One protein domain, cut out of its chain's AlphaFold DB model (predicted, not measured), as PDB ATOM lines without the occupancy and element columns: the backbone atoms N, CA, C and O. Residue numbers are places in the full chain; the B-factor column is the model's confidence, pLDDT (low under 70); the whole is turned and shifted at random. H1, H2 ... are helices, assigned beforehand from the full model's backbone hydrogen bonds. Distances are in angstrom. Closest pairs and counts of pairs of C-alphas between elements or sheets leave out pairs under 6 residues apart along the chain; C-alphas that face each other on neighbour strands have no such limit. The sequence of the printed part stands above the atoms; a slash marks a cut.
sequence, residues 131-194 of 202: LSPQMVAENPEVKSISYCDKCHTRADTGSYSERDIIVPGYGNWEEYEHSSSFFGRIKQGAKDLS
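Overview. This is residues 131 to 194 of the 202 residues of the protein "Cytochrome C" of Gammaproteobacteria bacterium (UniProt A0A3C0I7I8). With little regular structure, the model is a looped head, residues 131 to 172, from which a two-helix arm, H1 then H2, leads away; residues 189 to 194 of H2 stick out. The printed part has 64 residues, 21 in these named helices, with no named strand: all helix by class. It is loose, radius of gyration of the C-alphas 13.9 A, and only just elongated, spanning 43 by 25 by 14 A.

Along the chain. Find C-alpha 182 at (1.793, 30.890, -0.135); from there H2, residues 182 to 194, runs 18.5 A to C-alpha 194 at (9.529, 47.623, 1.180). Before it, H1, residues 173 to 180, runs 10.2 A from C-alpha 173 at (-8.006, 31.260, 12.303).

Arrangement. H2, with residues 184 to 188 alone, only just touches H1, only at the corner by their tight link, with 3 pairs of C-alphas within 8 A; the closest, His 178 and Gly 184, are 5.7 A apart. They run the same way at a steep tilt of 65 degrees. Every O i to N i+4 pair in H1 and H2 is within hydrogen-bond range. Residues 166 to 167 pair antiparallel with 171 to 172.

Size, cuts and confidence. The farthest C-alphas, Asp 156 and Ser 194, are 43.7 A apart. The printed part has no cut, and no printed residue is under 70 in pLDDT.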
ATOM      1  N   LEU A 131      -4.656  21.286  11.635       95.12
ATOM      2  CA  LEU A 131      -4.091  21.631  12.940       95.12
ATOM      3  C   LEU A 131      -2.782  20.881  13.203       95.12
ATOM      4  O   LEU A 131      -2.723  19.651  13.147       95.12
ATOM      5  N   SER A 132      -1.740  21.623  13.578       96.06
ATOM      6  CA  SER A 132      -0.467  21.033  13.993       96.06
ATOM      7  C   SER A 132      -0.492  20.578  15.462       96.06
ATOM      8  O   SER A 132      -1.267  21.103  16.272       96.06
ATOM      9  N   PRO A 133       0.400  19.653  15.871       97.06
ATOM     10  CA  PRO A 133       0.580  19.304  17.282       97.06
ATOM     11  C   PRO A 133       0.871  20.522  18.173       97.06
ATOM     12  O   PRO A 133       0.324  20.610  19.271       97.06
ATOM     13  N   GLN A 134       1.637  21.497  17.665       98.00
ATOM     14  CA  GLN A 134       2.001  22.742  18.360       98.00
ATOM     15  C   GLN A 134       0.808  23.656  18.634       98.00
ATOM     16  O   GLN A 134       0.878  24.495  19.526       98.00
ATOM     17  N   MET A 135      -0.272  23.534  17.863       97.44
ATOM     18  CA  MET A 135      -1.503  24.290  18.091       97.44
ATOM     19  C   MET A 135      -2.397  23.636  19.143       97.44
ATOM     20  O   MET A 135      -3.185  24.337  19.774       97.44
ATOM     21  N   VAL A 136      -2.286  22.316  19.334       97.44
ATOM     22  CA  VAL A 136      -3.252  21.527  20.113       97.44
ATOM     23  C   VAL A 136      -2.590  20.762  21.254       97.44
ATOM     24  O   VAL A 136      -2.705  21.173  22.404       97.44
ATOM     25  N   ALA A 137      -1.933  19.638  20.957       96.75
ATOM     26  CA  ALA A 137      -1.444  18.698  21.966       96.75
ATOM     27  C   ALA A 137      -0.243  19.247  22.753       96.75
ATOM     28  O   ALA A 137      -0.120  19.000  23.949       96.75
ATOM     29  N   GLU A 138       0.623  20.013  22.091       97.81
ATOM     30  CA  GLU A 138       1.793  20.653  22.703       97.81
ATOM     31  C   GLU A 138       1.479  22.078  23.195       97.81
ATOM     32  O   GLU A 138       2.304  22.696  23.864       97.81
ATOM     33  N   ASN A 139       0.288  22.606  22.892       98.25
ATOM     34  CA  ASN A 139      -0.141  23.928  23.333       98.25
ATOM     35  C   ASN A 139      -0.732  23.847  24.752       98.25
ATOM     36  O   ASN A 139      -1.817  23.288  24.914       98.25
ATOM     37  N   PRO A 140      -0.100  24.427  25.789       97.75
ATOM     38  CA  PRO A 140      -0.585  24.319  27.166       97.75
ATOM     39  C   PRO A 140      -1.931  25.021  27.411       97.75
ATOM     40  O   PRO A 140      -2.605  24.701  28.393       97.75
ATOM     41  N   GLU A 141      -2.339  25.950  26.543       97.81
ATOM     42  CA  GLU A 141      -3.630  26.642  26.634       97.81
ATOM     43  C   GLU A 141      -4.774  25.842  25.990       97.81
ATOM     44  O   GLU A 141      -5.930  25.980  26.399       97.81
ATOM     45  N   VAL A 142      -4.454  24.972  25.024       97.88
ATOM     46  CA  VAL A 142      -5.433  24.131  24.317       97.88
ATOM     47  C   VAL A 142      -5.432  22.709  24.859       97.88
ATOM     48  O   VAL A 142      -6.495  22.215  25.201       97.88
ATOM     49  N   LYS A 143      -4.267  22.065  24.987       96.56
ATOM     50  CA  LYS A 143      -3.991  20.711  25.515       96.56
ATOM     51  C   LYS A 143      -4.570  19.545  24.715       96.56
ATOM     52  O   LYS A 143      -3.953  18.488  24.623       96.56
ATOM     53  N   SER A 144      -5.782  19.684  24.194       96.88
ATOM     54  CA  SER A 144      -6.487  18.629  23.476       96.88
ATOM     55  C   SER A 144      -7.603  19.208  22.621       96.88
ATOM     56  O   SER A 144      -8.291  20.144  23.020       96.88
ATOM     57  N   ILE A 145      -7.853  18.571  21.478       96.31
ATOM     58  CA  ILE A 145      -8.977  18.890  20.592       96.31
ATOM     59  C   ILE A 145     -10.346  18.651  21.261       96.31
ATOM     60  O   ILE A 145     -11.363  19.178  20.811       96.31
ATOM     61  N   SER A 146     -10.388  17.893  22.362       97.25
ATOM     62  CA  SER A 146     -11.603  17.714  23.163       97.25
ATOM     63  C   SER A 146     -12.060  19.007  23.851       97.25
ATOM     64  O   SER A 146     -13.245  19.137  24.156       97.25
ATOM     65  N   TYR A 147     -11.175  19.983  24.077       97.50
ATOM     66  CA  TYR A 147     -11.525  21.263  24.696       97.50
ATOM     67  C   TYR A 147     -11.989  22.275  23.641       97.50
ATOM     68  O   TYR A 147     -11.323  23.268  23.351       97.50
ATOM     69  N   CYS A 148     -13.132  21.980  23.015       97.25
ATOM     70  CA  CYS A 148     -13.643  22.717  21.855       97.25
ATOM     71  C   CYS A 148     -13.778  24.226  22.112       97.25
ATOM     72  O   CYS A 148     -13.528  25.029  21.215       97.25
ATOM     73  N   ASP A 149     -14.149  24.604  23.334       97.06
ATOM     74  CA  ASP A 149     -14.339  25.978  23.802       97.06
ATOM     75  C   ASP A 149     -13.039  26.795  23.871       97.06
ATOM     76  O   ASP A 149     -13.101  28.023  23.880       97.06
ATOM     77  N   LYS A 150     -11.862  26.148  23.865       98.00
ATOM     78  CA  LYS A 150     -10.568  26.852  23.862       98.00
ATOM     79  C   LYS A 150     -10.282  27.563  22.551       98.00
ATOM     80  O   LYS A 150      -9.667  28.622  22.579       98.00
ATOM     81  N   CYS A 151     -10.752  27.001  21.436       98.19
ATOM     82  CA  CYS A 151     -10.583  27.610  20.117       98.19
ATOM     83  C   CYS A 151     -11.892  28.192  19.570       98.19
ATOM     84  O   CYS A 151     -11.918  29.265  18.966       98.19
ATOM     85  N   HIS A 152     -13.009  27.492  19.777       97.62
ATOM     86  CA  HIS A 152     -14.326  27.935  19.334       97.62
ATOM     87  C   HIS A 152     -14.988  28.802  20.407       97.62
ATOM     88  O   HIS A 152     -15.799  28.329  21.199       97.62
ATOM     89  N   THR A 153     -14.699  30.102  20.370       96.38
ATOM     90  CA  THR A 153     -15.153  31.098  21.361       96.38
ATOM     91  C   THR A 153     -16.675  31.211  21.526       96.38
ATOM     92  O   THR A 153     -17.153  31.776  22.504       96.38
ATOM     93  N   ARG A 154     -17.449  30.674  20.573       96.69
ATOM     94  CA  ARG A 154     -18.922  30.684  20.550       96.69
ATOM     95  C   ARG A 154     -19.542  29.283  20.565       96.69
ATOM     96  O   ARG A 154     -20.696  29.117  20.139       96.69
ATOM     97  N   ALA A 155     -18.777  28.276  20.996       97.06
ATOM     98  CA  ALA A 155     -19.209  26.881  21.000       97.06
ATOM     99  C   ALA A 155     -20.482  26.678  21.825       97.06
ATOM    100  O   ALA A 155     -21.363  25.950  21.383       97.06
ATOM    101  N   ASP A 156     -20.620  27.351  22.966       95.44
ATOM    102  CA  ASP A 156     -21.803  27.353  23.841       95.44
ATOM    103  C   ASP A 156     -23.107  27.687  23.087       95.44
ATOM    104  O   ASP A 156     -24.121  27.003  23.241       95.44
ATOM    105  N   THR A 157     -23.054  28.650  22.166       96.19
ATOM    106  CA  THR A 157     -24.186  29.043  21.312       96.19
ATOM    107  C   THR A 157     -24.400  28.126  20.104       96.19
ATOM    108  O   THR A 157     -25.203  28.432  19.224       96.19
ATOM    109  N   GLY A 158     -23.672  27.009  20.004       96.69
ATOM    110  CA  GLY A 158     -23.723  26.093  18.860       96.69
ATOM    111  C   GLY A 158     -23.066  26.647  17.586       96.69
ATOM    112  O   GLY A 158     -23.206  26.056  16.503       96.69
ATOM    113  N   SER A 159     -22.354  27.780  17.678       95.88
ATOM    114  CA  SER A 159     -21.554  28.324  16.580       95.88
ATOM    115  C   SER A 159     -20.142  27.743  16.607       95.88
ATOM    116  O   SER A 159     -19.426  27.827  17.592       95.88
ATOM    117  N   TYR A 160     -19.732  27.198  15.465       95.81
ATOM    118  CA  TYR A 160     -18.358  26.758  15.198       95.81
ATOM    119  C   TYR A 160     -17.914  27.338  13.843       95.81
ATOM    120  O   TYR A 160     -17.504  26.615  12.932       95.81
ATOM    121  N   SER A 161     -18.253  28.607  13.602       93.50
ATOM    122  CA  SER A 161     -17.863  29.336  12.390       93.50
ATOM    123  C   SER A 161     -16.360  29.578  12.423       93.50
ATOM    124  O   SER A 161     -15.871  30.035  13.446       93.50
ATOM    125  N   GLU A 162     -15.660  29.328  11.313       92.12
ATOM    126  CA  GLU A 162     -14.206  29.538  11.195       92.12
ATOM    127  C   GLU A 162     -13.815  30.993  11.530       92.12
ATOM    128  O   GLU A 162     -12.848  31.227  12.241       92.12
ATOM    129  N   ARG A 163     -14.681  31.955  11.181       91.81
ATOM    130  CA  ARG A 163     -14.522  33.390  11.492       91.81
ATOM    131  C   ARG A 163     -14.444  33.737  12.984       91.81
ATOM    132  O   ARG A 163     -13.877  34.762  13.342       91.81
ATOM    133  N   ASP A 164     -15.049  32.910  13.840       94.19
ATOM    134  CA  ASP A 164     -15.103  33.137  15.292       94.19
ATOM    135  C   ASP A 164     -14.019  32.327  16.039       94.19
ATOM    136  O   ASP A 164     -13.976  32.335  17.273       94.19
ATOM    137  N   ILE A 165     -13.183  31.570  15.314       96.94
ATOM    138  CA  ILE A 165     -12.144  30.724  15.908       96.94
ATOM    139  C   ILE A 165     -10.934  31.579  16.254       96.94
ATOM    140  O   ILE A 165     -10.393  32.291  15.405       96.94
ATOM    141  N   ILE A 166     -10.478  31.442  17.493       97.88
ATOM    142  CA  ILE A 166      -9.216  32.002  17.963       97.88
ATOM    143  C   ILE A 166      -8.410  30.849  18.531       97.88
ATOM    144  O   ILE A 166      -8.820  30.264  19.523       97.88
ATOM    145  N   VAL A 167      -7.277  30.515  17.924       97.81
ATOM    146  CA  VAL A 167      -6.376  29.496  18.470       97.81
ATOM    147  C   VAL A 167      -5.396  30.198  19.422       97.81
ATOM    148  O   VAL A 167      -4.654  31.076  18.967       97.81
ATOM    149  N   PRO A 168      -5.374  29.864  20.728       97.62
ATOM    150  CA  PRO A 168      -4.439  30.462  21.684       97.62
ATOM    151  C   PRO A 168      -2.988  30.382  21.193       97.62
ATOM    152  O   PRO A 168      -2.529  29.320  20.775       97.62
ATOM    153  N   GLY A 169      -2.292  31.521  21.175       96.44
ATOM    154  CA  GLY A 169      -0.934  31.656  20.629       96.44
ATOM    155  C   GLY A 169      -0.828  31.836  19.104       96.44
ATOM    156  O   GLY A 169       0.237  32.218  18.628       96.44
ATOM    157  N   TYR A 170      -1.907  31.627  18.341       95.25
ATOM    158  CA  TYR A 170      -1.921  31.728  16.868       95.25
ATOM    159  C   TYR A 170      -2.913  32.770  16.323       95.25
ATOM    160  O   TYR A 170      -2.823  33.143  15.155       95.25
ATOM    161  N   GLY A 171      -3.818  33.288  17.159       95.19
ATOM    162  CA  GLY A 171      -4.748  34.358  16.791       95.19
ATOM    163  C   GLY A 171      -5.997  33.860  16.063       95.19
ATOM    164  O   GLY A 171      -6.430  32.721  16.255       95.19
ATOM    165  N   ASN A 172      -6.623  34.737  15.272       96.44
ATOM    166  CA  ASN A 172      -7.818  34.396  14.501       96.44
ATOM    167  C   ASN A 172      -7.480  33.395  13.385       96.44
ATOM    168  O   ASN A 172      -6.516  33.587  12.644       96.44
ATOM    169  N   TRP A 173      -8.289  32.343  13.248       94.62
ATOM    170  CA  TRP A 173      -8.006  31.260  12.303       94.62
ATOM    171  C   TRP A 173      -8.077  31.691  10.832       94.62
ATOM    172  O   TRP A 173      -7.203  31.326  10.054       94.62
ATOM    173  N   GLU A 174      -9.065  32.500  10.444       90.38
ATOM    174  CA  GLU A 174      -9.227  32.957   9.054       90.38
ATOM    175  C   GLU A 174      -8.060  33.867   8.628       90.38
ATOM    176  O   GLU A 174      -7.524  33.755   7.523       90.38
ATOM    177  N   GLU A 175      -7.604  34.734   9.536       90.00
ATOM    178  CA  GLU A 175      -6.411  35.559   9.321       90.00
ATOM    179  C   GLU A 175      -5.129  34.716   9.271       90.00
ATOM    180  O   GLU A 175      -4.242  34.965   8.442       90.00
ATOM    181  N   TYR A 176      -5.030  33.696  10.129       90.19
ATOM    182  CA  TYR A 176      -3.912  32.761  10.138       90.19
ATOM    183  C   TYR A 176      -3.831  31.965   8.831       90.19
ATOM    184  O   TYR A 176      -2.771  31.931   8.207       90.19
ATOM    185  N   GLU A 177      -4.932  31.381   8.355       86.94
ATOM    186  CA  GLU A 177      -4.981  30.674   7.066       86.94
ATOM    187  C   GLU A 177      -4.565  31.596   5.913       86.94
ATOM    188  O   GLU A 177      -3.740  31.232   5.067       86.94
ATOM    189  N   HIS A 178      -5.075  32.832   5.892       87.56
ATOM    190  CA  HIS A 178      -4.737  33.779   4.835       87.56
ATOM    191  C   HIS A 178      -3.248  34.155   4.849       87.56
ATOM    192  O   HIS A 178      -2.595  34.129   3.801       87.56
ATOM    193  N   SER A 179      -2.698  34.481   6.021       84.44
ATOM    194  CA  SER A 179      -1.298  34.904   6.173       84.44
ATOM    195  C   SER A 179      -0.297  33.757   5.998       84.44
ATOM    196  O   SER A 179       0.774  33.956   5.420       84.44
ATOM    197  N   SER A 180      -0.655  32.546   6.426       82.75
ATOM    198  CA  SER A 180       0.167  31.341   6.279       82.75
ATOM    199  C   SER A 180       0.126  30.754   4.866       82.75
ATOM    200  O   SER A 180       1.018  29.983   4.504       82.75
ATOM    201  N   SER A 181      -0.840  31.147   4.030       85.94
ATOM    202  CA  SER A 181      -0.889  30.752   2.622       85.94
ATOM    203  C   SER A 181       0.356  31.204   1.844       85.94
ATOM    204  O   SER A 181       1.034  32.172   2.193       85.94
ATOM    205  N   PHE A 182       0.662  30.525   0.731       86.00
ATOM    206  CA  PHE A 182       1.793  30.890  -0.135       86.00
ATOM    207  C   PHE A 182       1.749  32.365  -0.566       86.00
ATOM    208  O   PHE A 182       2.740  33.083  -0.436       86.00
ATOM    209  N   PHE A 183       0.584  32.826  -1.025       84.69
ATOM    210  CA  PHE A 183       0.388  34.215  -1.434       84.69
ATOM    211  C   PHE A 183       0.442  35.184  -0.248       84.69
ATOM    212  O   PHE A 183       1.005  36.271  -0.388       84.69
ATOM    213  N   GLY A 184      -0.078  34.783   0.917       83.06
ATOM    214  CA  GLY A 184       0.037  35.543   2.163       83.06
ATOM    215  C   GLY A 184       1.493  35.812   2.535       83.06
ATOM    216  O   GLY A 184       1.886  36.966   2.714       83.06
ATOM    217  N   ARG A 185       2.327  34.766   2.524       87.44
ATOM    218  CA  ARG A 185       3.768  34.869   2.808       87.44
ATOM    219  C   ARG A 185       4.515  35.747   1.805       87.44
ATOM    220  O   ARG A 185       5.357  36.539   2.217       87.44
ATOM    221  N   ILE A 186       4.193  35.664   0.508       89.06
ATOM    222  CA  ILE A 186       4.786  36.552  -0.511       89.06
ATOM    223  C   ILE A 186       4.432  38.014  -0.234       89.06
ATOM    224  O   ILE A 186       5.310  38.878  -0.260       89.06
ATOM    225  N   LYS A 187       3.155  38.300   0.042       85.56
ATOM    226  CA  LYS A 187       2.684  39.664   0.304       85.56
ATOM    227  C   LYS A 187       3.346  40.252   1.550       85.56
ATOM    228  O   LYS A 187       3.757  41.412   1.519       85.56
ATOM    229  N   GLN A 188       3.489  39.457   2.610       83.94
ATOM    230  CA  GLN A 188       4.184  39.882   3.823       83.94
ATOM    231  C   GLN A 188       5.675  40.130   3.558       83.94
ATOM    232  O   GLN A 188       6.173  41.200   3.892       83.94
ATOM    233  N   GLY A 189       6.360  39.221   2.857       83.88
ATOM    234  CA  GLY A 189       7.770  39.403   2.494       83.88
ATOM    235  C   GLY A 189       8.022  40.649   1.636       83.88
ATOM    236  O   GLY A 189       9.006  41.353   1.847       83.88
ATOM    237  N   ALA A 190       7.113  40.976   0.712       88.56
ATOM    238  CA  ALA A 190       7.185  42.210  -0.071       88.56
ATOM    239  C   ALA A 190       7.002  43.466   0.800       88.56
ATOM    240  O   ALA A 190       7.714  44.452   0.608       88.56
ATOM    241  N   LYS A 191       6.085  43.428   1.777       86.19
ATOM    242  CA  LYS A 191       5.870  44.521   2.736       86.19
ATOM    243  C   LYS A 191       7.103  44.746   3.614       86.19
ATOM    244  O   LYS A 191       7.542  45.883   3.757       86.19
ATOM    245  N   ASP A 192       7.687  43.672   4.137       89.38
ATOM    246  CA  ASP A 192       8.884  43.736   4.981       89.38
ATOM    247  C   ASP A 192      10.100  44.240   4.189       89.38
ATOM    248  O   ASP A 192      10.874  45.066   4.679       89.38
ATOM    249  N   LEU A 193      10.242  43.806   2.930       87.94
ATOM    250  CA  LEU A 193      11.283  44.297   2.029       87.94
ATOM    251  C   LEU A 193      11.093  45.783   1.697       87.94
ATOM    252  O   LEU A 193      12.058  46.540   1.741       87.94
ATOM    253  N   SER A 194       9.860  46.213   1.413       88.19
ATOM    254  CA  SER A 194       9.529  47.623   1.180       88.19
ATOM    255  C   SER A 194       9.879  48.485   2.392       88.19
ATOM    256  O   SER A 194      10.529  49.512   2.231       88.19
TER     257      SER A 194